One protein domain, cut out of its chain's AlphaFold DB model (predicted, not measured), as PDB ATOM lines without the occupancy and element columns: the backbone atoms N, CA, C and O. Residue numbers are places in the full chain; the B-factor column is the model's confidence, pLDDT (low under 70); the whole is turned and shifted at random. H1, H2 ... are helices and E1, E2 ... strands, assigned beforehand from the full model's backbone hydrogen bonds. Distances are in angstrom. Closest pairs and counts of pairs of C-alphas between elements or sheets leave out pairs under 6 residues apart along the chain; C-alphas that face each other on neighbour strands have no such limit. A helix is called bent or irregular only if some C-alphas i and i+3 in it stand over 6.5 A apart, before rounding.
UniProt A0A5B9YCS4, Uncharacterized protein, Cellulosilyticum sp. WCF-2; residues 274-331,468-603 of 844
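AT A GLANCE: This is residues 274 to 331 and 468 to 603 of the 844 residues of an uncharacterized protein of Cellulosilyticum sp. WCF-2 (UniProt A0A5B9YCS4). This is a flattened, nearly closed roll of strands: E1, E4, E10, E6 and E7 make one wall, partly face to face with a smaller wall of E5, E8 and E11. E7 and E8 join the walls along one edge; along the other, bent E2 with E3 turns from E1 toward E11, and loops gather at the ends of the strands. The printed part has 194 residues, with twelve named strands, E1 to E12, in one branched, mixed, strongly twisted sheet, and after them along the chain one named helix, H1, which only grazes that sheet. The class is mostly strand, though under half of the residues are in named elements. The whole is compact, with a radius of gyration of the C-alphas of 15.7 A and spans of 45 by 37 by 33 A.

IN THESE COORDINATES: E1, residues 274 to 281, spans 21.0 A and begins at C-alpha 274 (-42.888, 38.364, 31.850). E2 is residues 299 to 314, 22.6 A, and bends by 104 degrees at residue 302; E3 is 327 to 329. E4 is 470 to 478, 24.6 A; E5 is 488 to 496, 24.8 A; E6 is 499 to 506, 23.5 A. E7, residues 509 to 516, 20.2 A, bends by 51 degrees at residue 513. E8 is 523 to 528, E9 543 to 545, E10 551 to 558, 23.6 A, E11 567 to 573, 20.1 A, and E12 587 to 589. H1, residues 600 to 603, ends at C-alpha 603 (-52.600, 23.960, 40.336).

HOW THE PARTS SIT: E1 and E2 form an antiparallel hairpin, with N 276 and O 308 2.8 A apart. On the other side of E1 is antiparallel E4, with N 277 and O 473 at 3.0 A. E10 is antiparallel to E4, N 474 to O 555 2.8 A, and to E6, N 503 to O 554 3.0 A. E6 and E7 form a hairpin, N 502 to O 514 2.8 A. E7 is parallel to E8, N 515 to O 527 2.8 A. E5 has E8 and E9 on one side and E11 on the other; N 493 and O 570 are 2.9 A apart. The closest C-alphas of E5 and E7, Gly 493 and Ala 514, are 5.7 A apart. Those of E3 and E11, Phe 329 and Ile 568, are 5.6 A apart. E12 is an edge strand beside E4. H1 only grazes the sheet; it is too short for an O i to N i+4 pair, and its one O i to N i+3 pair is within range.

THE WHOLE: The C-alphas farthest apart, Thr 289 and Glu 483, are 47.0 A apart. Residues 332 to 467 are not printed; C-alphas 331 and 468 are 13.7 A apart across this cut. The long links are E1 to E2, E2 to E3, E8 to E9 and E11 to E12. Mean pLDDT of the printed part is 77.9; 50 residues are under 70, among them 282 to 291, 530 to 537 and 591 to 603.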
ATOM      1  N   LEU A 274     -42.064  38.073  30.679       87.88
ATOM      2  CA  LEU A 274     -42.888  38.364  31.850       87.88
ATOM      3  C   LEU A 274     -44.010  39.333  31.482       87.88
ATOM      4  O   LEU A 274     -43.890  40.128  30.548       87.88
ATOM      5  N   SER A 275     -45.096  39.278  32.244       86.50
ATOM      6  CA  SER A 275     -46.138  40.298  32.195       86.50
ATOM      7  C   SER A 275     -45.734  41.460  33.099       86.50
ATOM      8  O   SER A 275     -45.330  41.244  34.246       86.50
ATOM      9  N   THR A 276     -45.856  42.686  32.592       86.50
ATOM     10  CA  THR A 276     -45.379  43.893  33.271       86.50
ATOM     11  C   THR A 276     -46.429  45.003  33.271       86.50
ATOM     12  O   THR A 276     -47.141  45.224  32.288       86.50
ATOM     13  N   LYS A 277     -46.496  45.762  34.373       85.69
ATOM     14  CA  LYS A 277     -47.232  47.030  34.452       85.69
ATOM     15  C   LYS A 277     -46.358  48.116  35.062       85.69
ATOM     16  O   LYS A 277     -45.799  47.952  36.148       85.69
ATOM     17  N   HIS A 278     -46.279  49.237  34.355       84.75
ATOM     18  CA  HIS A 278     -45.431  50.375  34.686       84.75
ATOM     19  C   HIS A 278     -46.230  51.466  35.389       84.75
ATOM     20  O   HIS A 278     -47.400  51.685  35.075       84.75
ATOM     21  N   TYR A 279     -45.589  52.170  36.318       81.56
ATOM     22  CA  TYR A 279     -46.206  53.225  37.111       81.56
ATOM     23  C   TYR A 279     -45.277  54.429  37.240       81.56
ATOM     24  O   TYR A 279     -44.053  54.307  37.329       81.56
ATOM     25  N   ASN A 280     -45.875  55.614  37.327       75.50
ATOM     26  CA  ASN A 280     -45.181  56.779  37.859       75.50
ATOM     27  C   ASN A 280     -45.001  56.627  39.375       75.50
ATOM     28  O   ASN A 280     -45.922  56.193  40.075       75.50
ATOM     29  N   TYR A 281     -43.832  57.022  39.874       73.56
ATOM     30  CA  TYR A 281     -43.553  57.068  41.304       73.56
ATOM     31  C   TYR A 281     -44.308  58.219  41.973       73.56
ATOM     32  O   TYR A 281     -44.296  59.354  41.489       73.56
ATOM     33  N   LYS A 282     -44.960  57.933  43.104       66.88
ATOM     34  CA  LYS A 282     -45.859  58.874  43.799       66.88
ATOM     35  C   LYS A 282     -45.203  60.179  44.241       66.88
ATOM     36  O   LYS A 282     -45.869  61.211  44.245       66.88
ATOM     37  N   TYR A 283     -43.921  60.156  44.604       64.56
ATOM     38  CA  TYR A 283     -43.231  61.344  45.118       64.56
ATOM     39  C   TYR A 283     -42.674  62.256  44.007       64.56
ATOM     40  O   TYR A 283     -42.134  63.324  44.300       64.56
ATOM     41  N   GLY A 284     -42.888  61.901  42.731       60.47
ATOM     42  CA  GLY A 284     -42.427  62.688  41.584       60.47
ATOM     43  C   GLY A 284     -40.912  62.896  41.612       60.47
ATOM     44  O   GLY A 284     -40.193  62.033  42.089       60.47
ATOM     45  N   GLU A 285     -40.430  64.050  41.143       53.72
ATOM     46  CA  GLU A 285     -38.998  64.418  41.151       53.72
ATOM     47  C   GLU A 285     -38.422  64.698  42.551       53.72
ATOM     48  O   GLU A 285     -37.228  64.946  42.697       53.72
ATOM     49  N   LYS A 286     -39.249  64.686  43.605       52.59
ATOM     50  CA  LYS A 286     -38.781  64.955  44.964       52.59
ATOM     51  C   LYS A 286     -38.278  63.661  45.591       52.59
ATOM     52  O   LYS A 286     -39.075  62.850  46.056       52.59
ATOM     53  N   THR A 287     -36.958  63.519  45.677       54.97
ATOM     54  CA  THR A 287     -36.314  62.458  46.456       54.97
ATOM     55  C   THR A 287     -36.892  62.443  47.875       54.97
ATOM     56  O   THR A 287     -36.837  63.478  48.554       54.97
ATOM     57  N   PRO A 288     -37.433  61.314  48.370       55.50
ATOM     58  CA  PRO A 288     -37.884  61.233  49.749       55.50
ATOM     59  C   PRO A 288     -36.708  61.556  50.676       55.50
ATOM     60  O   PRO A 288     -35.673  60.881  50.679       55.50
ATOM     61  N   THR A 289     -36.831  62.630  51.451       52.41
ATOM     62  CA  THR A 289     -35.815  63.018  52.431       52.41
ATOM     63  C   THR A 289     -35.812  61.982  53.554       52.41
ATOM     64  O   THR A 289     -36.745  61.950  54.350       52.41
ATOM     65  N   SER A 290     -34.796  61.114  53.582       53.53
ATOM     66  CA  SER A 290     -34.428  60.182  54.671       53.53
ATOM     67  C   SER A 290     -35.494  59.218  55.229       53.53
ATOM     68  O   SER A 290     -35.178  58.454  56.138       53.53
ATOM     69  N   VAL A 291     -36.724  59.204  54.711       66.12
ATOM     70  CA  VAL A 291     -37.810  58.313  55.149       66.12
ATOM     71  C   VAL A 291     -38.058  57.258  54.077       66.12
ATOM     72  O   VAL A 291     -38.316  57.597  52.924       66.12
ATOM     73  N   ILE A 292     -37.989  55.983  54.469       72.75
ATOM     74  CA  ILE A 292     -38.339  54.845  53.610       72.75
ATOM     75  C   ILE A 292     -39.818  54.991  53.213       72.75
ATOM     76  O   ILE A 292     -40.670  55.040  54.109       72.75
ATOM     77  N   PRO A 293     -40.151  55.094  51.913       73.44
ATOM     78  CA  PRO A 293     -41.539  55.201  51.481       73.44
ATOM     79  C   PRO A 293     -42.299  53.918  51.838       73.44
ATOM     80  O   PRO A 293     -41.730  52.828  51.876       73.44
ATOM     81  N   LYS A 294     -43.605  54.017  52.093       75.44
ATOM     82  CA  LYS A 294     -44.422  52.806  52.250       75.44
ATOM     83  C   LYS A 294     -44.631  52.168  50.876       75.44
ATOM     84  O   LYS A 294     -44.934  52.868  49.911       75.44
ATOM     85  N   ARG A 295     -44.564  50.834  50.794       79.06
ATOM     86  CA  ARG A 295     -44.817  50.082  49.547       79.06
ATOM     87  C   ARG A 295     -46.140  50.466  48.882       79.06
ATOM     88  O   ARG A 295     -46.180  50.749  47.691       79.06
ATOM     89  N   ALA A 296     -47.207  50.559  49.676       67.50
ATOM     90  CA  ALA A 296     -48.537  50.960  49.213       67.50
ATOM     91  C   ALA A 296     -48.582  52.370  48.599       67.50
ATOM     92  O   ALA A 296     -49.422  52.641  47.751       67.50
ATOM     93  N   ASP A 297     -47.662  53.244  49.002       71.62
ATOM     94  CA  ASP A 297     -47.563  54.626  48.543       71.62
ATOM     95  C   ASP A 297     -46.612  54.781  47.350       71.62
ATOM     96  O   ASP A 297     -46.304  55.889  46.947       71.62
ATOM     97  N   THR A 298     -46.083  53.710  46.774       75.75
ATOM     98  CA  THR A 298     -45.025  53.842  45.757       75.75
ATOM     99  C   THR A 298     -45.576  53.948  44.332       75.75
ATOM    100  O   THR A 298     -45.015  54.653  43.492       75.75
ATOM    101  N   PHE A 299     -46.724  53.319  44.077       80.56
ATOM    102  CA  PHE A 299     -47.351  53.223  42.759       80.56
ATOM    103  C   PHE A 299     -48.448  54.283  42.622       80.56
ATOM    104  O   PHE A 299     -49.436  54.232  43.348       80.56
ATOM    105  N   CYS A 300     -48.274  55.252  41.719       73.06
ATOM    106  CA  CYS A 300     -49.240  56.334  41.523       73.06
ATOM    107  C   CYS A 300     -50.134  56.089  40.302       73.06
ATOM    108  O   CYS A 300     -51.187  55.470  40.423       73.06
ATOM    109  N   TYR A 301     -49.708  56.544  39.123       69.25
ATOM    110  CA  TYR A 301     -50.469  56.396  37.883       69.25
ATOM    111  C   TYR A 301     -49.881  55.300  37.009       69.25
ATOM    112  O   TYR A 301     -48.667  55.346  36.775       69.25
ATOM    113  N   PRO A 302     -50.698  54.370  36.483       75.12
ATOM    114  CA  PRO A 302     -50.228  53.451  35.464       75.12
ATOM    115  C   PRO A 302     -49.755  54.234  34.234       75.12
ATOM    116  O   PRO A 302     -50.351  55.236  33.836       75.12
ATOM    117  N   ILE A 303     -48.650  53.783  33.654       74.12
ATOM    118  CA  ILE A 303     -48.134  54.283  32.383       74.12
ATOM    119  C   ILE A 303     -48.710  53.372  31.298       74.12
ATOM    120  O   ILE A 303     -48.438  52.174  31.299       74.12
ATOM    121  N   GLY A 304     -49.526  53.943  30.410       71.50
ATOM    122  CA  GLY A 304     -50.277  53.190  29.403       71.50
ATOM    123  C   GLY A 304     -51.533  52.505  29.959       71.50
ATOM    124  O   GLY A 304     -51.663  52.266  31.166       71.50
ATOM    125  N   GLU A 305     -52.472  52.198  29.065       58.16
ATOM    126  CA  GLU A 305     -53.757  51.569  29.405       58.16
ATOM    127  C   GLU A 305     -53.579  50.070  29.686       58.16
ATOM    128  O   GLU A 305     -53.973  49.592  30.755       58.16
ATOM    129  N   ASP A 306     -52.821  49.370  28.842       71.25
ATOM    130  CA  ASP A 306     -52.644  47.918  28.909       71.25
ATOM    131  C   ASP A 306     -51.414  47.475  29.713       71.25
ATOM    132  O   ASP A 306     -50.548  48.274  30.090       71.25
ATOM    133  N   ASN A 307     -51.357  46.183  30.036       77.88
ATOM    134  CA  ASN A 307     -50.108  45.546  30.451       77.88
ATOM    135  C   ASN A 307     -49.298  45.195  29.215       77.88
ATOM    136  O   ASN A 307     -49.856  44.954  28.148       77.88
ATOM    137  N   VAL A 308     -47.989  45.109  29.393       83.88
ATOM    138  CA  VAL A 308     -47.072  44.747  28.319       83.88
ATOM    139  C   VAL A 308     -46.397  43.426  28.644       83.88
ATOM    140  O   VAL A 308     -46.168  43.098  29.808       83.88
ATOM    141  N   PHE A 309     -46.077  42.665  27.606       86.56
ATOM    142  CA  PHE A 309     -45.226  41.490  27.713       86.56
ATOM    143  C   PHE A 309     -43.799  41.902  27.385       86.56
ATOM    144  O   PHE A 309     -43.550  42.409  26.297       86.56
ATOM    145  N   GLN A 310     -42.875  41.706  28.316       87.38
ATOM    146  CA  GLN A 310     -41.483  42.121  28.162       87.38
ATOM    147  C   GLN A 310     -40.551  40.921  28.231       87.38
ATOM    148  O   GLN A 310     -40.827  39.960  28.950       87.38
ATOM    149  N   LEU A 311     -39.460  40.972  27.471       89.06
ATOM    150  CA  LEU A 311     -38.418  39.953  27.471       89.06
ATOM    151  C   LEU A 311     -37.765  39.907  28.852       89.06
ATOM    152  O   LEU A 311     -37.297  40.927  29.351       89.06
ATOM    153  N   ALA A 312     -37.700  38.730  29.470       88.81
ATOM    154  CA  ALA A 312     -37.092  38.515  30.782       88.81
ATOM    155  C   ALA A 312     -35.549  38.498  30.710       88.81
ATOM    156  O   ALA A 312     -34.887  37.610  31.244       88.81
ATOM    157  N   THR A 313     -34.983  39.469  30.000       84.50
ATOM    158  CA  THR A 313     -33.551  39.691  29.813       84.50
ATOM    159  C   THR A 313     -33.141  41.013  30.421       84.50
ATOM    160  O   THR A 313     -33.912  41.974  30.442       84.50
ATOM    161  N   THR A 314     -31.891  41.067  30.867       73.81
ATOM    162  CA  THR A 314     -31.233  42.321  31.224       73.81
ATOM    163  C   THR A 314     -30.805  43.046  29.961       73.81
ATOM    164  O   THR A 314     -30.189  42.444  29.079       73.81
ATOM    165  N   GLY A 315     -31.101  44.339  29.900       63.19
ATOM    166  CA  GLY A 315     -30.734  45.140  28.751       63.19
ATOM    167  C   GLY A 315     -29.264  45.450  28.559       63.19
ATOM    168  O   GLY A 315     -28.514  45.604  29.520       63.19
ATOM    169  N   SER A 316     -28.860  45.586  27.290       54.84
ATOM    170  CA  SER A 316     -27.510  46.056  26.916       54.84
ATOM    171  C   SER A 316     -27.303  47.550  27.194       54.84
ATOM    172  O   SER A 316     -26.180  47.995  27.430       54.84
ATOM    173  N   ASN A 317     -28.401  48.311  27.211       53.44
ATOM    174  CA  ASN A 317     -28.441  49.741  27.474       53.44
ATOM    175  C   ASN A 317     -29.378  49.971  28.669       53.44
ATOM    176  O   ASN A 317     -30.517  49.525  28.639       53.44
ATOM    177  N   ASN A 318     -28.921  50.677  29.709       59.22
ATOM    178  CA  ASN A 318     -29.609  50.858  31.006       59.22
ATOM    179  C   ASN A 318     -30.855  51.775  30.951       59.22
ATOM    180  O   ASN A 318     -30.983  52.750  31.703       59.22
ATOM    181  N   GLN A 319     -31.748  51.531  29.996       59.22
ATOM    182  CA  GLN A 319     -32.938  52.327  29.729       59.22
ATOM    183  C   GLN A 319     -34.172  51.672  30.343       59.22
ATOM    184  O   GLN A 319     -34.284  50.457  30.403       59.22
ATOM    185  N   TYR A 320     -35.106  52.503  30.805       68.81
ATOM    186  CA  TYR A 320     -36.391  52.042  31.316       68.81
ATOM    187  C   TYR A 320     -37.382  51.961  30.158       68.81
ATOM    188  O   TYR A 320     -37.759  52.998  29.604       68.81
ATOM    189  N   TYR A 321     -37.820  50.753  29.815       70.00
ATOM    190  CA  TYR A 321     -38.786  50.521  28.746       70.00
ATOM    191  C   TYR A 321     -40.156  50.197  29.327       70.00
ATOM    192  O   TYR A 321     -40.273  49.370  30.226       70.00
ATOM    193  N   SER A 322     -41.198  50.838  28.798       73.19
ATOM    194  CA  SER A 322     -42.599  50.560  29.146       73.19
ATOM    195  C   SER A 322     -43.409  50.048  27.952       73.19
ATOM    196  O   SER A 322     -44.611  50.290  27.875       73.19
ATOM    197  N   VAL A 323     -42.730  49.438  26.978       79.81
ATOM    198  CA  VAL A 323     -43.289  49.002  25.690       79.81
ATOM    199  C   VAL A 323     -43.208  47.477  25.595       79.81
ATOM    200  O   VAL A 323     -42.342  46.857  26.213       79.81
ATOM    201  N   GLU A 324     -44.140  46.875  24.856       83.06
ATOM    202  CA  GLU A 324     -44.167  45.436  24.592       83.06
ATOM    203  C   GLU A 324     -42.929  44.972  23.806       83.06
ATOM    204  O   GLU A 324     -42.426  45.691  22.947       83.06
ATOM    205  N   ASN A 325     -42.473  43.751  24.091       83.81
ATOM    206  CA  ASN A 325     -41.304  43.072  23.519       83.81
ATOM    207  C   ASN A 325     -39.940  43.704  23.830       83.81
ATOM    208  O   ASN A 325     -38.925  43.188  23.373       83.81
ATOM    209  N   GLU A 326     -39.901  44.762  24.637       85.75
ATOM    210  CA  GLU A 326     -38.656  45.307  25.179       85.75
ATOM    211  C   GLU A 326     -38.187  44.534  26.419       85.75
ATOM    212  O   GLU A 326     -38.901  43.689  26.965       85.75
ATOM    213  N   GLU A 327     -36.972  44.834  26.871       85.62
ATOM    214  CA  GLU A 327     -36.327  44.220  28.034       85.62
ATOM    215  C   GLU A 327     -37.047  44.600  29.344       85.62
ATOM    216  O   GLU A 327     -37.304  45.774  29.621       85.62
ATOM    217  N   ALA A 328     -37.373  43.594  30.161       83.62
ATOM    218  CA  ALA A 328     -38.052  43.751  31.448       83.62
ATOM    219  C   ALA A 328     -37.101  44.218  32.560       83.62
ATOM    220  O   ALA A 328     -37.536  44.853  33.523       83.62
ATOM    221  N   PHE A 329     -35.818  43.861  32.454       84.25
ATOM    222  CA  PHE A 329     -34.817  44.058  33.497       84.25
ATOM    223  C   PHE A 329     -33.754  45.063  33.067       84.25
ATOM    224  O   PHE A 329     -33.366  45.143  31.900       84.25
ATOM    225  N   PHE A 330     -33.245  45.815  34.041       77.31
ATOM    226  CA  PHE A 330     -32.353  46.945  33.796       77.31
ATOM    227  C   PHE A 330     -31.038  46.736  34.550       77.31
ATOM    228  O   PHE A 330     -31.045  46.443  35.749       77.31
ATOM    229  N   GLY A 331     -29.917  46.857  33.836       65.50
ATOM    230  CA  GLY A 331     -28.573  46.753  34.397       65.50
ATOM    231  C   GLY A 331     -28.097  48.043  35.065       65.50
ATOM    232  O   GLY A 331     -28.651  49.116  34.840       65.50
ATOM    233  N   ALA A 468     -35.805  57.029  36.552       65.06
ATOM    234  CA  ALA A 468     -35.909  57.815  37.777       65.06
ATOM    235  C   ALA A 468     -37.383  58.064  38.104       65.06
ATOM    236  O   ALA A 468     -38.150  58.459  37.217       65.06
ATOM    237  N   ASN A 469     -37.777  57.875  39.363       70.69
ATOM    238  CA  ASN A 469     -39.155  58.094  39.801       70.69
ATOM    239  C   ASN A 469     -40.151  57.245  38.990       70.69
ATOM    240  O   ASN A 469     -41.237  57.705  38.599       70.69
ATOM    241  N   LYS A 470     -39.779  55.990  38.731       79.69
ATOM    242  CA  LYS A 470     -40.656  54.963  38.171       79.69
ATOM    243  C   LYS A 470     -40.818  53.818  39.154       79.69
ATOM    244  O   LYS A 470     -39.977  53.583  40.012       79.69
ATOM    245  N   ALA A 471     -41.927  53.113  39.013       85.19
ATOM    246  CA  ALA A 471     -42.173  51.861  39.703       85.19
ATOM    247  C   ALA A 471     -42.740  50.848  38.712       85.19
ATOM    248  O   ALA A 471     -43.292  51.210  37.669       85.19
ATOM    249  N   VAL A 472     -42.577  49.569  39.010       87.12
ATOM    250  CA  VAL A 472     -42.950  48.487  38.101       87.12
ATOM    251  C   VAL A 472     -43.380  47.260  38.889       87.12
ATOM    252  O   VAL A 472     -42.921  47.016  40.007       87.12
ATOM    253  N   LYS A 473     -44.292  46.501  38.293       89.44
ATOM    254  CA  LYS A 473     -44.749  45.208  38.790       89.44
ATOM    255  C   LYS A 473     -44.574  44.175  37.687       89.44
ATOM    256  O   LYS A 473     -45.031  44.422  36.572       89.44
ATOM    257  N   PHE A 474     -43.978  43.038  38.023       89.50
ATOM    258  CA  PHE A 474     -43.743  41.898  37.141       89.50
ATOM    259  C   PHE A 474     -44.471  40.662  37.666       89.50
ATOM    260  O   PHE A 474     -44.491  40.415  38.875       89.50
ATOM    261  N   TRP A 475     -45.050  39.863  36.775       87.88
ATOM    262  CA  TRP A 475     -45.653  38.581  37.132       87.88
ATOM    263  C   TRP A 475     -45.609  37.584  35.982       87.88
ATOM    264  O   TRP A 475     -45.522  37.943  34.809       87.88
ATOM    265  N   GLY A 476     -45.671  36.311  36.343       84.81
ATOM    266  CA  GLY A 476     -45.567  35.212  35.400       84.81
ATOM    267  C   GLY A 476     -45.330  33.900  36.122       84.81
ATOM    268  O   GLY A 476     -45.720  33.719  37.281       84.81
ATOM    269  N   TYR A 477     -44.639  33.008  35.435       86.25
ATOM    270  CA  TYR A 477     -44.208  31.724  35.957       86.25
ATOM    271  C   TYR A 477     -42.697  31.586  35.800       86.25
ATOM    272  O   TYR A 477     -42.099  32.144  34.884       86.25
ATOM    273  N   MET A 478     -42.092  30.843  36.714       89.75
ATOM    274  CA  MET A 478     -40.696  30.448  36.702       89.75
ATOM    275  C   MET A 478     -40.634  28.923  36.626       89.75
ATOM    276  O   MET A 478     -41.209  28.244  37.472       89.75
ATOM    277  N   VAL A 479     -39.933  28.380  35.639       90.44
ATOM    278  CA  VAL A 479     -39.699  26.946  35.462       90.44
ATOM    279  C   VAL A 479     -38.193  26.711  35.505       90.44
ATOM    280  O   VAL A 479     -37.529  26.925  34.492       90.44
ATOM    281  N   PRO A 480     -37.624  26.309  36.657       90.94
ATOM    282  CA  PRO A 480     -36.210  25.993  36.764       90.94
ATOM    283  C   PRO A 480     -35.849  24.842  35.834       90.94
ATOM    284  O   PRO A 480     -36.149  23.681  36.106       90.94
ATOM    285  N   ASN A 481     -35.218  25.175  34.717       81.06
ATOM    286  CA  ASN A 481     -34.815  24.231  33.688       81.06
ATOM    287  C   ASN A 481     -33.307  24.390  33.398       81.06
ATOM    288  O   ASN A 481     -32.619  25.253  33.947       81.06
ATOM    289  N   GLY A 482     -32.743  23.486  32.606       79.38
ATOM    290  CA  GLY A 482     -31.322  23.514  32.254       79.38
ATOM    291  C   GLY A 482     -30.470  22.460  32.962       79.38
ATOM    292  O   GLY A 482     -30.790  21.939  34.032       79.38
ATOM    293  N   GLU A 483     -29.363  22.105  32.312       79.62
ATOM    294  CA  GLU A 483     -28.535  20.945  32.671       79.62
ATOM    295  C   GLU A 483     -27.830  21.086  34.026       79.62
ATOM    296  O   GLU A 483     -27.558  20.088  34.689       79.62
ATOM    297  N   ASN A 484     -27.568  22.322  34.457       81.00
ATOM    298  CA  ASN A 484     -26.818  22.616  35.678       81.00
ATOM    299  C   ASN A 484     -27.704  22.945  36.890       81.00
ATOM    300  O   ASN A 484     -27.175  23.238  37.964       81.00
ATOM    301  N   PHE A 485     -29.030  22.932  36.732       89.69
ATOM    302  CA  PHE A 485     -29.947  23.133  37.848       89.69
ATOM    303  C   PHE A 485     -30.018  21.880  38.734       89.69
ATOM    304  O   PHE A 485     -30.001  20.755  38.234       89.69
ATOM    305  N   LYS A 486     -30.109  22.069  40.056       91.56
ATOM    306  CA  LYS A 486     -30.230  20.981  41.038       91.56
ATOM    307  C   LYS A 486     -31.465  21.171  41.905       91.56
ATOM    308  O   LYS A 486     -31.723  22.272  42.376       91.56
ATOM    309  N   ASP A 487     -32.174  20.099  42.206       93.69
ATOM    310  CA  ASP A 487     -33.247  20.157  43.197       93.69
ATOM    311  C   ASP A 487     -32.680  20.549  44.569       93.69
ATOM    312  O   ASP A 487     -31.659  20.008  45.007       93.69
ATOM    313  N   GLY A 488     -33.323  21.491  45.259       94.56
ATOM    314  CA  GLY A 488     -32.847  21.925  46.568       94.56
ATOM    315  C   GLY A 488     -33.425  23.244  47.063       94.56
ATOM    316  O   GLY A 488     -34.394  23.778  46.530       94.56
ATOM    317  N   LYS A 489     -32.812  23.761  48.132       95.38
ATOM    318  CA  LYS A 489     -33.161  25.054  48.727       95.38
ATOM    319  C   LYS A 489     -32.332  26.170  48.110       95.38
ATOM    320  O   LYS A 489     -31.113  26.052  47.995       95.38
ATOM    321  N   TYR A 490     -32.995  27.271  47.802       95.25
ATOM    322  CA  TYR A 490     -32.420  28.445  47.169       95.25
ATOM    323  C   TYR A 490     -32.793  29.708  47.932       95.25
ATOM    324  O   TYR A 490     -33.880  29.810  48.493       95.25
ATOM    325  N   ASN A 491     -31.910  30.702  47.914       94.25
ATOM    326  CA  ASN A 491     -32.274  32.066  48.271       94.25
ATOM    327  C   ASN A 491     -32.493  32.849  46.982       94.25
ATOM    328  O   ASN A 491     -31.669  32.789  46.072       94.25
ATOM    329  N   MET A 492     -33.607  33.571  46.916       94.62
ATOM    330  CA  MET A 492     -33.986  34.395  45.772       94.62
ATOM    331  C   MET A 492     -33.986  35.870  46.171       94.62
ATOM    332  O   MET A 492     -34.126  36.211  47.348       94.62
ATOM    333  N   GLY A 493     -33.819  36.753  45.196       93.06
ATOM    334  CA  GLY A 493     -33.769  38.189  45.414       93.06
ATOM    335  C   GLY A 493     -33.680  38.960  44.105       93.06
ATOM    336  O   GLY A 493     -33.979  38.431  43.039       93.06
ATOM    337  N   SER A 494     -33.235  40.207  44.195       90.69
ATOM    338  CA  SER A 494     -32.876  41.019  43.033       90.69
ATOM    339  C   SER A 494     -31.602  41.795  43.333       90.69
ATOM    340  O   SER A 494     -31.437  42.295  44.445       90.69
ATOM    341  N   PHE A 495     -30.720  41.943  42.350       88.31
ATOM    342  CA  PHE A 495     -29.785  43.059  42.340       88.31
ATOM    343  C   PHE A 495     -30.590  44.296  41.949       88.31
ATOM    344  O   PHE A 495     -31.138  44.335  40.848       88.31
ATOM    345  N   ALA A 496     -30.785  45.229  42.877       86.25
ATOM    346  CA  ALA A 496     -31.659  46.366  42.625       86.25
ATOM    347  C   ALA A 496     -31.241  47.642  43.349       86.25
ATOM    348  O   ALA A 496     -30.774  47.595  44.495       86.25
ATOM    349  N   ASP A 497     -31.476  48.768  42.678       79.94
ATOM    350  CA  ASP A 497     -31.454  50.107  43.268       79.94
ATOM    351  C   ASP A 497     -32.769  50.319  44.004       79.94
ATOM    352  O   ASP A 497     -33.824  49.903  43.524       79.94
ATOM    353  N   ASP A 498     -32.699  50.917  45.189       84.88
ATOM    354  CA  ASP A 498     -33.869  51.166  46.031       84.88
ATOM    355  C   ASP A 498     -34.754  49.915  46.281       84.88
ATOM    356  O   ASP A 498     -34.250  48.844  46.616       84.88
ATOM    357  N   GLY A 499     -36.082  50.024  46.276       87.19
ATOM    358  CA  GLY A 499     -36.916  48.990  46.888       87.19
ATOM    359  C   GLY A 499     -37.313  47.838  45.985       87.19
ATOM    360  O   GLY A 499     -37.677  48.026  44.826       87.19
ATOM    361  N   ILE A 500     -37.368  46.650  46.590       91.38
ATOM    362  CA  ILE A 500     -37.893  45.431  45.989       91.38
ATOM    363  C   ILE A 500     -38.896  44.714  46.885       91.38
ATOM    364  O   ILE A 500     -38.838  44.733  48.120       91.38
ATOM    365  N   TYR A 501     -39.791  43.990  46.234       91.50
ATOM    366  CA  TYR A 501     -40.646  43.004  46.866       91.50
ATOM    367  C   TYR A 501     -40.822  41.838  45.908       91.50
ATOM    368  O   TYR A 501     -40.978  42.040  44.710       91.50
ATOM    369  N   GLY A 502     -40.793  40.618  46.420       90.75
ATOM    370  CA  GLY A 502     -40.912  39.427  45.601       90.75
ATOM    371  C   GLY A 502     -41.477  38.263  46.388       90.75
ATOM    372  O   GLY A 502     -41.082  38.009  47.531       90.75
ATOM    373  N   TYR A 503     -42.408  37.542  45.772       89.06
ATOM    374  CA  TYR A 503     -42.865  36.260  46.282       89.06
ATOM    375  C   TYR A 503     -42.996  35.236  45.163       89.06
ATOM    376  O   TYR A 503     -43.222  35.561  43.998       89.06
ATOM    377  N   ILE A 504     -42.879  33.979  45.562       87.00
ATOM    378  CA  ILE A 504     -43.070  32.808  44.719       87.00
ATOM    379  C   ILE A 504     -44.090  31.892  45.393       87.00
ATOM    380  O   ILE A 504     -44.175  31.859  46.625       87.00
ATOM    381  N   MET A 505     -44.897  31.176  44.616       76.50
ATOM    382  CA  MET A 505     -45.798  30.169  45.174       76.50
ATOM    383  C   MET A 505     -45.126  28.802  45.145       76.50
ATOM    384  O   MET A 505     -44.767  28.315  44.078       76.50
ATOM    385  N   ILE A 506     -44.998  28.171  46.312       73.25
ATOM    386  CA  ILE A 506     -44.570  26.773  46.452       73.25
ATOM    387  C   ILE A 506     -45.686  26.023  47.164       73.25
ATOM    388  O   ILE A 506     -46.134  26.461  48.226       73.25
ATOM    389  N   ASP A 507     -46.144  24.909  46.594       65.69
ATOM    390  CA  ASP A 507     -47.218  24.076  47.153       65.69
ATOM    391  C   ASP A 507     -48.441  24.911  47.583       65.69
ATOM    392  O   ASP A 507     -48.931  24.814  48.716       65.69
ATOM    393  N   ASN A 508     -48.872  25.818  46.698       58.47
ATOM    394  CA  ASN A 508     -49.985  26.756  46.891       58.47
ATOM    395  C   ASN A 508     -49.836  27.694  48.103       58.47
ATOM    396  O   ASN A 508     -50.810  28.275  48.587       58.47
ATOM    397  N   LYS A 509     -48.608  27.899  48.593       62.97
ATOM    398  CA  LYS A 509     -48.287  28.879  49.634       62.97
ATOM    399  C   LYS A 509     -47.420  29.987  49.082       62.97
ATOM    400  O   LYS A 509     -46.406  29.741  48.436       62.97
ATOM    401  N   LYS A 510     -47.798  31.213  49.426       78.06
ATOM    402  CA  LYS A 510     -46.984  32.395  49.185       78.06
ATOM    403  C   LYS A 510     -45.731  32.332  50.051       78.06
ATOM    404  O   LYS A 510     -45.825  32.358  51.278       78.06
ATOM    405  N   VAL A 511     -44.578  32.298  49.401       84.75
ATOM    406  CA  VAL A 511     -43.264  32.430  50.024       84.75
ATOM    407  C   VAL A 511     -42.682  33.767  49.581       84.75
ATOM    408  O   VAL A 511     -42.226  33.915  48.449       84.75
ATOM    409  N   THR A 512     -42.742  34.769  50.460       88.75
ATOM    410  CA  THR A 512     -42.083  36.063  50.228       88.75
ATOM    411  C   THR A 512     -40.578  35.864  50.354       88.75
ATOM    412  O   THR A 512     -40.087  35.606  51.450       88.75
ATOM    413  N   PHE A 513     -39.852  35.962  49.242       91.69
ATOM    414  CA  PHE A 513     -38.397  35.787  49.219       91.69
ATOM    415  C   PHE A 513     -37.639  37.114  49.329       91.69
ATOM    416  O   PHE A 513     -36.459  37.111  49.674       91.69
ATOM    417  N   ALA A 514     -38.309  38.241  49.071       91.31
ATOM    418  CA  ALA A 514     -37.754  39.572  49.255       91.31
ATOM    419  C   ALA A 514     -38.832  40.571  49.694       91.31
ATOM    420  O   ALA A 514     -39.900  40.660  49.093       91.31
ATOM    421  N   GLU A 515     -38.541  41.351  50.728       90.62
ATOM    422  CA  GLU A 515     -39.325  42.507  51.155       90.62
ATOM    423  C   GLU A 515     -38.359  43.534  51.737       90.62
ATOM    424  O   GLU A 515     -38.074  43.534  52.931       90.62
ATOM    425  N   ASP A 516     -37.809  44.380  50.871       87.44
ATOM    426  CA  ASP A 516     -36.853  45.414  51.246       87.44
ATOM    427  C   ASP A 516     -37.133  46.680  50.449       87.44
ATOM    428  O   ASP A 516     -36.741  46.800  49.297       87.44
ATOM    429  N   TRP A 517     -37.823  47.634  51.070       86.88
ATOM    430  CA  TRP A 517     -38.254  48.867  50.410       86.88
ATOM    431  C   TRP A 517     -37.284  50.047  50.623       86.88
ATOM    432  O   TRP A 517     -37.654  51.199  50.393       86.88
ATOM    433  N   THR A 518     -36.068  49.783  51.120       82.69
ATOM    434  CA  THR A 518     -35.093  50.810  51.527       82.69
ATOM    435  C   THR A 518     -34.501  51.592  50.353       82.69
ATOM    436  O   THR A 518     -34.141  51.018  49.330       82.69
ATOM    437  N   LEU A 519     -34.325  52.905  50.554       80.25
ATOM    438  CA  LEU A 519     -33.617  53.788  49.624       80.25
ATOM    439  C   LEU A 519     -32.101  53.601  49.775       80.25
ATOM    440  O   LEU A 519     -31.508  54.113  50.733       80.25
ATOM    441  N   SER A 520     -31.471  52.868  48.864       76.75
ATOM    442  CA  SER A 520     -30.021  52.669  48.857       76.75
ATOM    443  C   SER A 520     -29.525  52.230  47.489       76.75
ATOM    444  O   SER A 520     -30.279  51.620  46.741       76.75
ATOM    445  N   ALA A 521     -28.236  52.483  47.249       75.94
ATOM    446  CA  ALA A 521     -27.530  52.118  46.026       75.94
ATOM    447  C   ALA A 521     -27.723  50.634  45.637       75.94
ATOM    448  O   ALA A 521     -27.985  49.807  46.524       75.94
ATOM    449  N   PRO A 522     -27.503  50.281  44.355       81.00
ATOM    450  CA  PRO A 522     -27.645  48.928  43.842       81.00
ATOM    451  C   PRO A 522     -26.924  47.887  44.690       81.00
ATOM    452  O   PRO A 522     -25.715  47.965  44.931       81.00
ATOM    453  N   ALA A 523     -27.673  46.889  45.146       83.88
ATOM    454  CA  ALA A 523     -27.139  45.772  45.908       83.88
ATOM    455  C   ALA A 523     -27.989  44.516  45.707       83.88
ATOM    456  O   ALA A 523     -29.151  44.585  45.307       83.88
ATOM    457  N   ASN A 524     -27.420  43.357  46.047       87.69
ATOM    458  CA  ASN A 524     -28.176  42.111  46.142       87.69
ATOM    459  C   ASN A 524     -29.134  42.196  47.334       87.69
ATOM    460  O   ASN A 524     -28.711  42.113  48.489       87.69
ATOM    461  N   ARG A 525     -30.424  42.347  47.050       88.19
ATOM    462  CA  ARG A 525     -31.500  42.459  48.032       88.19
ATOM    463  C   ARG A 525     -32.280  41.153  48.087       88.19
ATOM    464  O   ARG A 525     -32.724  40.623  47.073       88.19
ATOM    465  N   THR A 526     -32.428  40.618  49.291       89.56
ATOM    466  CA  THR A 526     -33.110  39.349  49.575       89.56
ATOM    467  C   THR A 526     -33.662  39.374  50.996       89.56
ATOM    468  O   THR A 526     -33.220  40.185  51.813       89.56
ATOM    469  N   GLY A 527     -34.589  38.473  51.310       87.06
ATOM    470  CA  GLY A 527     -35.129  38.284  52.648       87.06
ATOM    471  C   GLY A 527     -36.131  39.355  53.073       87.06
ATOM    472  O   GLY A 527     -36.470  40.260  52.312       87.06
ATOM    473  N   ILE A 528     -36.622  39.233  54.306       85.31
ATOM    474  CA  ILE A 528     -37.631  40.134  54.878       85.31
ATOM    475  C   ILE A 528     -36.940  41.186  55.748       85.31
ATOM    476  O   ILE A 528     -36.265  40.843  56.729       85.31
ATOM    477  N   ASN A 529     -37.104  42.460  55.392       77.81
ATOM    478  CA  ASN A 529     -36.620  43.589  56.173       77.81
ATOM    479  C   ASN A 529     -37.576  43.873  57.346       77.81
ATOM    480  O   ASN A 529     -38.711  44.307  57.158       77.81
ATOM    481  N   ASN A 530     -37.100  43.685  58.577       66.50
ATOM    482  CA  ASN A 530     -37.877  43.903  59.805       66.50
ATOM    483  C   ASN A 530     -37.819  45.361  60.321       66.50
ATOM    484  O   ASN A 530     -37.857  45.597  61.527       66.50
ATOM    485  N   GLY A 531     -37.698  46.346  59.423       61.66
ATOM    486  CA  GLY A 531     -37.651  47.775  59.769       61.66
ATOM    487  C   GLY A 531     -36.242  48.349  59.975       61.66
ATOM    488  O   GLY A 531     -36.092  49.409  60.578       61.66
ATOM    489  N   SER A 532     -35.207  47.668  59.478       61.16
ATOM    490  CA  SER A 532     -33.829  48.163  59.447       61.16
ATOM    491  C   SER A 532     -33.623  49.074  58.234       61.16
ATOM    492  O   SER A 532     -33.986  48.729  57.113       61.16
ATOM    493  N   SER A 533     -32.962  50.219  58.423       59.69
ATOM    494  CA  SER A 533     -32.520  51.091  57.321       59.69
ATOM    495  C   SER A 533     -31.307  50.542  56.554       59.69
ATOM    496  O   SER A 533     -30.787  51.211  55.668       59.69
ATOM    497  N   SER A 534     -30.824  49.350  56.915       59.38
ATOM    498  CA  SER A 534     -29.741  48.633  56.239       59.38
ATOM    499  C   SER A 534     -30.241  47.289  55.713       59.38
ATOM    500  O   SER A 534     -30.779  46.496  56.494       59.38
ATOM    501  N   SER A 535     -29.985  47.029  54.428       57.50
ATOM    502  CA  SER A 535     -30.269  45.776  53.711       57.50
ATOM    503  C   SER A 535     -29.486  44.561  54.241       57.50
ATOM    504  O   SER A 535     -29.866  43.419  54.000       57.50
ATOM    505  N   ASN A 536     -28.429  44.778  55.036       60.78
ATOM    506  CA  ASN A 536     -27.579  43.711  55.582       60.78
ATOM    507  C   ASN A 536     -28.233  42.900  56.719       60.78
ATOM    508  O   ASN A 536     -27.654  41.914  57.168       60.78
ATOM    509  N   ASN A 537     -29.415  43.309  57.200       63.38
ATOM    510  CA  ASN A 537     -30.099  42.701  58.350       63.38
ATOM    511  C   ASN A 537     -31.385  41.947  57.969       63.38
ATOM    512  O   ASN A 537     -32.216  41.664  58.836       63.38
ATOM    513  N   ASN A 538     -31.585  41.643  56.686       79.38
ATOM    514  CA  ASN A 538     -32.793  40.961  56.240       79.38
ATOM    515  C   ASN A 538     -32.797  39.491  56.679       79.38
ATOM    516  O   ASN A 538     -31.776  38.800  56.651       79.38
ATOM    517  N   THR A 539     -33.972  38.992  57.067       83.69
ATOM    518  CA  THR A 539     -34.142  37.570  57.390       83.69
ATOM    519  C   THR A 539     -34.172  36.773  56.092       83.69
ATOM    520  O   THR A 539     -35.121  36.904  55.320       83.69
ATOM    521  N   VAL A 540     -33.134  35.974  55.840       84.38
ATOM    522  CA  VAL A 540     -33.015  35.141  54.633       84.38
ATOM    523  C   VAL A 540     -34.125  34.087  54.600       84.38
ATOM    524  O   VAL A 540     -34.414  33.450  55.613       84.38
ATOM    525  N   VAL A 541     -34.732  33.900  53.427       90.06
ATOM    526  CA  VAL A 541     -35.802  32.924  53.194       90.06
ATOM    527  C   VAL A 541     -35.311  31.861  52.212       90.06
ATOM    528  O   VAL A 541     -34.829  32.185  51.123       90.06
ATOM    529  N   ASP A 542     -35.430  30.594  52.607       91.69
ATOM    530  CA  ASP A 542     -35.164  29.448  51.739       91.69
ATOM    531  C   ASP A 542     -36.427  29.084  50.946       91.69
ATOM    532  O   ASP A 542     -37.506  28.892  51.510       91.69
ATOM    533  N   VAL A 543     -36.262  28.946  49.636       92.00
ATOM    534  CA  VAL A 543     -37.270  28.552  48.651       92.00
ATOM    535  C   VAL A 543     -36.874  27.176  48.116       92.00
ATOM    536  O   VAL A 543     -35.773  27.014  47.595       92.00
ATOM    537  N   GLU A 544     -37.729  26.167  48.265       92.31
ATOM    538  CA  GLU A 544     -37.462  24.824  47.735       92.31
ATOM    539  C   GLU A 544     -37.909  24.733  46.272       92.31
ATOM    540  O   GLU A 544     -39.098  24.840  45.969       92.31
ATOM    541  N   LEU A 545     -36.945  24.548  45.370       92.69
ATOM    542  CA  LEU A 545     -37.155  24.485  43.927       92.69
ATOM    543  C   LEU A 545     -36.722  23.122  43.389       92.69
ATOM    544  O   LEU A 545     -35.718  22.552  43.823       92.69
ATOM    545  N   LYS A 546     -37.482  22.619  42.420       90.50
ATOM    546  CA  LYS A 546     -37.228  21.368  41.711       90.50
ATOM    547  C   LYS A 546     -37.196  21.620  40.216       90.50
ATOM    548  O   LYS A 546     -37.885  22.515  39.720       90.50
ATOM    549  N   LYS A 547     -36.386  20.829  39.526       89.50
ATOM    550  CA  LYS A 547     -36.212  20.904  38.086       89.50
ATOM    551  C   LYS A 547     -37.543  20.636  37.386       89.50
ATOM    552  O   LYS A 547     -38.314  19.784  37.826       89.50
ATOM    553  N   ASP A 548     -37.801  21.387  36.322       85.38
ATOM    554  CA  ASP A 548     -38.954  21.252  35.424       85.38
ATOM    555  C   ASP A 548     -40.321  21.461  36.111       85.38
ATOM    556  O   ASP A 548     -41.373  21.196  35.529       85.38
ATOM    557  N   LYS A 549     -40.325  21.985  37.346       84.69
ATOM    558  CA  LYS A 549     -41.542  22.389  38.052       84.69
ATOM    559  C   LYS A 549     -41.891  23.844  37.760       84.69
ATOM    560  O   LYS A 549     -41.023  24.706  37.705       84.69
ATOM    561  N   VAL A 550     -43.182  24.119  37.624       81.94
ATOM    562  CA  VAL A 550     -43.730  25.442  37.312       81.94
ATOM    563  C   VAL A 550     -44.064  26.194  38.597       81.94
ATOM    564  O   VAL A 550     -44.861  25.729  39.406       81.94
ATOM    565  N   TYR A 551     -43.497  27.385  38.772       84.50
ATOM    566  CA  TYR A 551     -43.689  28.212  39.959       84.50
ATOM    567  C   TYR A 551     -44.228  29.601  39.606       84.50
ATOM    568  O   TYR A 551     -43.516  30.415  39.022       84.50
ATOM    569  N   PRO A 552     -45.461  29.928  40.007       83.69
ATOM    570  CA  PRO A 552     -45.962  31.296  40.062       83.69
ATOM    571  C   PRO A 552     -44.989  32.287  40.721       83.69
ATOM    572  O   PRO A 552     -44.611  32.086  41.877       83.69
ATOM    573  N   ILE A 553     -44.639  33.382  40.044       87.81
ATOM    574  CA  ILE A 553     -43.737  34.409  40.587       87.81
ATOM    575  C   ILE A 553     -44.301  35.822  40.406       87.81
ATOM    576  O   ILE A 553     -44.914  36.148  39.388       87.81
ATOM    577  N   TYR A 554     -44.091  36.666  41.417       89.69
ATOM    578  CA  TYR A 554     -44.439  38.083  41.411       89.69
ATOM    579  C   TYR A 554     -43.302  38.914  41.983       89.69
ATOM    580  O   TYR A 554     -42.727  38.549  43.013       89.69
ATOM    581  N   MET A 555     -43.021  40.050  41.351       91.88
ATOM    582  CA  MET A 555     -41.997  40.987  41.795       91.88
ATOM    583  C   MET A 555     -42.451  42.436  41.618       91.88
ATOM    584  O   MET A 555     -43.207  42.769  40.709       91.88
ATOM    585  N   GLU A 556     -41.956  43.312  42.479       91.75
ATOM    586  CA  GLU A 556     -42.126  44.754  42.408       91.75
ATOM    587  C   GLU A 556     -40.777  45.444  42.572       91.75
ATOM    588  O   GLU A 556     -39.930  44.981  43.341       91.75
ATOM    589  N   TRP A 557     -40.630  46.582  41.901       91.12
ATOM    590  CA  TRP A 557     -39.469  47.454  42.021       91.12
ATOM    591  C   TRP A 557     -39.865  48.927  41.942       91.12
ATOM    592  O   TRP A 557     -40.862  49.277  41.297       91.12
ATOM    593  N   TYR A 558     -39.077  49.794  42.577       87.56
ATOM    594  CA  TYR A 558     -39.152  51.235  42.370       87.56
ATOM    595  C   TYR A 558     -37.781  51.901  42.386       87.56
ATOM    596  O   TYR A 558     -36.887  51.466  43.099       87.56
ATOM    597  N   GLU A 559     -37.694  53.019  41.670       80.44
ATOM    598  CA  GLU A 559     -36.559  53.935  41.673       80.44
ATOM    599  C   GLU A 559     -36.941  55.238  42.373       80.44
ATOM    600  O   GLU A 559     -37.755  56.016  41.859       80.44
ATOM    601  N   GLY A 560     -36.377  55.474  43.553       72.00
ATOM    602  CA  GLY A 560     -36.593  56.677  44.347       72.00
ATOM    603  C   GLY A 560     -35.558  57.770  44.093       72.00
ATOM    604  O   GLY A 560     -35.721  58.869  44.639       72.00
ATOM    605  N   ARG A 561     -34.497  57.504  43.308       67.62
ATOM    606  CA  ARG A 561     -33.435  58.470  42.986       67.62
ATOM    607  C   ARG A 561     -33.046  58.444  41.502       67.62
ATOM    608  O   ARG A 561     -33.169  57.452  40.808       67.62
ATOM    609  N   PRO A 562     -32.534  59.540  40.929       57.06
ATOM    610  CA  PRO A 562     -32.142  59.541  39.520       57.06
ATOM    611  C   PRO A 562     -30.831  58.790  39.222       57.06
ATOM    612  O   PRO A 562     -30.316  58.900  38.108       57.06
ATOM    613  N   THR A 563     -30.255  58.070  40.190       54.91
ATOM    614  CA  THR A 563     -28.818  57.791  40.196       54.91
ATOM    615  C   THR A 563     -28.403  56.463  39.568       54.91
ATOM    616  O   THR A 563     -27.447  56.515  38.797       54.91
ATOM    617  N   GLN A 564     -29.039  55.311  39.847       60.41
ATOM    618  CA  GLN A 564     -28.484  54.006  39.433       60.41
ATOM    619  C   GLN A 564     -29.545  52.917  39.156       60.41
ATOM    620  O   GLN A 564     -29.502  51.847  39.739       60.41
ATOM    621  N   LYS A 565     -30.454  53.128  38.198       67.19
ATOM    622  CA  LYS A 565     -31.538  52.173  37.860       67.19
ATOM    623  C   LYS A 565     -31.029  50.745  37.667       67.19
ATOM    624  O   LYS A 565     -30.440  50.444  36.634       67.19
ATOM    625  N   SER A 566     -31.317  49.858  38.611       76.25
ATOM    626  CA  SER A 566     -31.041  48.433  38.459       76.25
ATOM    627  C   SER A 566     -32.179  47.602  39.022       76.25
ATOM    628  O   SER A 566     -32.720  47.903  40.085       76.25
ATOM    629  N   PHE A 567     -32.546  46.559  38.285       87.25
ATOM    630  CA  PHE A 567     -33.448  45.511  38.738       87.25
ATOM    631  C   PHE A 567     -33.169  44.249  37.924       87.25
ATOM    632  O   PHE A 567     -33.608  44.137  36.780       87.25
ATOM    633  N   ILE A 568     -32.410  43.325  38.510       89.12
ATOM    634  CA  ILE A 568     -32.054  42.028  37.931       89.12
ATOM    635  C   ILE A 568     -32.435  40.941  38.941       89.12
ATOM    636  O   ILE A 568     -31.819  40.880  40.010       89.12
ATOM    637  N   PRO A 569     -33.417  40.071  38.651       92.44
ATOM    638  CA  PRO A 569     -33.735  38.945  39.520       92.44
ATOM    639  C   PRO A 569     -32.552  37.985  39.641       92.44
ATOM    640  O   PRO A 569     -31.968  37.562  38.644       92.44
ATOM    641  N   ILE A 570     -32.222  37.606  40.873       91.94
ATOM    642  CA  ILE A 570     -31.068  36.762  41.190       91.94
ATOM    643  C   ILE A 570     -31.455  35.618  42.123       91.94
ATOM    644  O   ILE A 570     -32.405  35.698  42.906       91.94
ATOM    645  N   TYR A 571     -30.662  34.554  42.088       94.25
ATOM    646  CA  TYR A 571     -30.787  33.408  42.976       94.25
ATOM    647  C   TYR A 571     -29.414  32.839  43.361       94.25
ATOM    648  O   TYR A 571     -28.396  33.103  42.718       94.25
ATOM    649  N   LYS A 572     -29.380  32.053  44.437       93.19
ATOM    650  CA  LYS A 572     -28.221  31.250  44.848       93.19
ATOM    651  C   LYS A 572     -28.663  29.998  45.594       93.19
ATOM    652  O   LYS A 572     -29.707  30.002  46.243       93.19
ATOM    653  N   GLU A 573     -27.855  28.944  45.550       93.06
ATOM    654  CA  GLU A 573     -28.065  27.761  46.394       93.06
ATOM    655  C   GLU A 573     -27.948  28.155  47.878       93.06
ATOM    656  O   GLU A 573     -27.048  28.917  48.257       93.06
ATOM    657  N   ALA A 574     -28.855  27.658  48.722       88.94
ATOM    658  CA  ALA A 574     -28.864  27.976  50.147       88.94
ATOM    659  C   ALA A 574     -27.524  27.591  50.801       88.94
ATOM    660  O   ALA A 574     -26.987  26.505  50.585       88.94
ATOM    661  N   GLY A 575     -26.961  28.506  51.595       84.50
ATOM    662  CA  GLY A 575     -25.646  28.332  52.226       84.50
ATOM    663  C   GLY A 575     -24.441  28.673  51.336       84.50
ATOM    664  O   GLY A 575     -23.310  28.635  51.818       84.50
ATOM    665  N   THR A 576     -24.653  29.056  50.074       88.00
ATOM    666  CA  THR A 576     -23.591  29.589  49.204       88.00
ATOM    667  C   THR A 576     -23.554  31.123  49.224       88.00
ATOM    668  O   THR A 576     -24.481  31.785  49.705       88.00
ATOM    669  N   ASN A 577     -22.472  31.713  48.705       85.25
ATOM    670  CA  ASN A 577     -22.277  33.171  48.666       85.25
ATOM    671  C   ASN A 577     -22.335  33.770  47.253       85.25
ATOM    672  O   ASN A 577     -22.290  34.989  47.113       85.25
ATOM    673  N   THR A 578     -22.445  32.937  46.218       89.94
ATOM    674  CA  THR A 578     -22.386  33.379  44.821       89.94
ATOM    675  C   THR A 578     -23.790  33.519  44.255       89.94
ATOM    676  O   THR A 578     -24.479  32.519  44.064       89.94
ATOM    677  N   TRP A 579     -24.196  34.757  43.981       89.75
ATOM    678  CA  TRP A 579     -25.441  35.063  43.281       89.75
ATOM    679  C   TRP A 579     -25.287  34.862  41.776       89.75
ATOM    680  O   TRP A 579     -24.209  35.080  41.218       89.75
ATOM    681  N   LYS A 580     -26.372  34.434  41.140       90.62
ATOM    682  CA  LYS A 580     -26.514  34.296  39.694       90.62
ATOM    683  C   LYS A 580     -27.815  34.955  39.268       90.62
ATOM    684  O   LYS A 580     -28.786  34.900  40.021       90.62
ATOM    685  N   ASP A 581     -27.842  35.507  38.066       90.81
ATOM    686  CA  ASP A 581     -29.078  35.976  37.444       90.81
ATOM    687  C   ASP A 581     -30.006  34.785  37.208       90.81
ATOM    688  O   ASP A 581     -29.544  33.687  36.878       90.81
ATOM    689  N   ILE A 582     -31.310  34.981  37.398       91.50
ATOM    690  CA  ILE A 582     -32.289  33.962  37.020       91.50
ATOM    691  C   ILE A 582     -32.314  33.889  35.484       91.50
ATOM    692  O   ILE A 582     -32.541  34.921  34.849       91.50
ATOM    693  N   PRO A 583     -32.075  32.713  34.874       90.69
ATOM    694  CA  PRO A 583     -32.042  32.579  33.422       90.69
ATOM    695  C   PRO A 583     -33.349  33.019  32.752       90.69
ATOM    696  O   PRO A 583     -34.439  32.745  33.255       90.69
ATOM    697  N   GLN A 584     -33.241  33.675  31.594       89.44
ATOM    698  CA  GLN A 584     -34.400  34.154  30.831       89.44
ATOM    699  C   GLN A 584     -35.378  33.015  30.517       89.44
ATOM    700  O   GLN A 584     -36.584  33.169  30.674       89.44
ATOM    701  N   ASP A 585     -34.860  31.872  30.075       89.44
ATOM    702  CA  ASP A 585     -35.618  30.691  29.652       89.44
ATOM    703  C   ASP A 585     -36.370  29.992  30.794       89.44
ATOM    704  O   ASP A 585     -37.175  29.087  30.538       89.44
ATOM    705  N   TRP A 586     -36.165  30.435  32.038       91.50
ATOM    706  CA  TRP A 586     -36.986  30.034  33.172       91.50
ATOM    707  C   TRP A 586     -38.296  30.812  33.232       91.50
ATOM    708  O   TRP A 586     -39.248  30.315  33.823       91.50
ATOM    709  N   PHE A 587     -38.383  32.011  32.661       90.94
ATOM    710  CA  PHE A 587     -39.567  32.857  32.788       90.94
ATOM    711  C   PHE A 587     -40.603  32.603  31.697       90.94
ATOM    712  O   PHE A 587     -40.275  32.371  30.536       90.94
ATOM    713  N   TYR A 588     -41.872  32.698  32.079       87.69
ATOM    714  CA  TYR A 588     -43.020  32.615  31.184       87.69
ATOM    715  C   TYR A 588     -44.012  33.708  31.558       87.69
ATOM    716  O   TYR A 588     -44.355  33.869  32.735       87.69
ATOM    717  N   ALA A 589     -44.491  34.451  30.561       82.62
ATOM    718  CA  ALA A 589     -45.474  35.495  30.799       82.62
ATOM    719  C   ALA A 589     -46.795  34.893  31.293       82.62
ATOM    720  O   ALA A 589     -47.175  33.785  30.919       82.62
ATOM    721  N   SER A 590     -47.514  35.640  32.127       74.81
ATOM    722  CA  SER A 590     -48.863  35.249  32.525       74.81
ATOM    723  C   SER A 590     -49.876  35.694  31.477       74.81
ATOM    724  O   SER A 590     -49.872  36.857  31.079       74.81
ATOM    725  N   ALA A 591     -50.816  34.820  31.119       62.38
ATOM    726  CA  ALA A 591     -52.011  35.211  30.369       62.38
ATOM    727  C   ALA A 591     -52.938  36.171  31.158       62.38
ATOM    728  O   ALA A 591     -53.820  36.791  30.569       62.38
ATOM    729  N   ASP A 592     -52.755  36.306  32.481       59.88
ATOM    730  CA  ASP A 592     -53.513  37.242  33.324       59.88
ATOM    731  C   ASP A 592     -53.011  38.684  33.136       59.88
ATOM    732  O   ASP A 592     -51.814  38.963  33.246       59.88
ATOM    733  N   SER A 593     -53.942  39.613  32.924       57.97
ATOM    734  CA  SER A 593     -53.713  41.055  32.816       57.97
ATOM    735  C   SER A 593     -53.623  41.768  34.179       57.97
ATOM    736  O   SER A 593     -53.654  42.995  34.258       57.97
ATOM    737  N   THR A 594     -53.509  41.042  35.286       55.78
ATOM    738  CA  THR A 594     -53.466  41.656  36.617       55.78
ATOM    739  C   THR A 594     -52.131  41.461  37.311       55.78
ATOM    740  O   THR A 594     -51.799  40.337  37.702       55.78
ATOM    741  N   PRO A 595     -51.422  42.556  37.627       52.81
ATOM    742  CA  PRO A 595     -50.248  42.490  38.478       52.81
ATOM    743  C   PRO A 595     -50.555  41.822  39.825       52.81
ATOM    744  O   PRO A 595     -51.409  42.287  40.582       52.81
ATOM    745  N   GLY A 596     -49.844  40.736  40.134       48.00
ATOM    746  CA  GLY A 596     -49.916  40.068  41.440       48.00
ATOM    747  C   GLY A 596     -51.039  39.049  41.597       48.00
ATOM    748  O   GLY A 596     -51.171  38.457  42.667       48.00
ATOM    749  N   ARG A 597     -51.822  38.775  40.547       49.81
ATOM    750  CA  ARG A 597     -52.716  37.611  40.515       49.81
ATOM    751  C   ARG A 597     -52.007  36.457  39.831       49.81
ATOM    752  O   ARG A 597     -52.210  36.183  38.657       49.81
ATOM    753  N   VAL A 598     -51.133  35.779  40.566       46.47
ATOM    754  CA  VAL A 598     -50.619  34.504  40.067       46.47
ATOM    755  C   VAL A 598     -51.628  33.424  40.436       46.47
ATOM    756  O   VAL A 598     -51.932  33.227  41.613       46.47
ATOM    757  N   ASN A 599     -52.253  32.829  39.421       42.66
ATOM    758  CA  ASN A 599     -53.476  32.057  39.591       42.66
ATOM    759  C   ASN A 599     -53.185  30.682  40.215       42.66
ATOM    760  O   ASN A 599     -52.793  29.738  39.534       42.66
ATOM    761  N   ILE A 600     -53.403  30.582  41.527       38.03
ATOM    762  CA  ILE A 600     -53.263  29.350  42.322       38.03
ATOM    763  C   ILE A 600     -54.168  28.225  41.785       38.03
ATOM    764  O   ILE A 600     -53.811  27.057  41.873       38.03
ATOM    765  N   ALA A 601     -55.310  28.550  41.170       34.50
ATOM    766  CA  ALA A 601     -56.324  27.548  40.852       34.50
ATOM    767  C   ALA A 601     -56.012  26.631  39.674       34.50
ATOM    768  O   ALA A 601     -56.626  25.572  39.576       34.50
ATOM    769  N   TYR A 602     -55.059  26.973  38.806       35.00
ATOM    770  CA  TYR A 602     -54.634  26.011  37.790       35.00
ATOM    771  C   TYR A 602     -53.899  24.816  38.414       35.00
ATOM    772  O   TYR A 602     -53.793  23.757  37.805       35.00
ATOM    773  N   PHE A 603     -53.378  24.974  39.632       35.66
ATOM    774  CA  PHE A 603     -52.600  23.960  40.336       35.66
ATOM    775  C   PHE A 603     -53.463  23.089  41.265       35.66
ATOM    776  O   PHE A 603     -52.946  22.150  41.867       35.66
TER     777      PHE A 603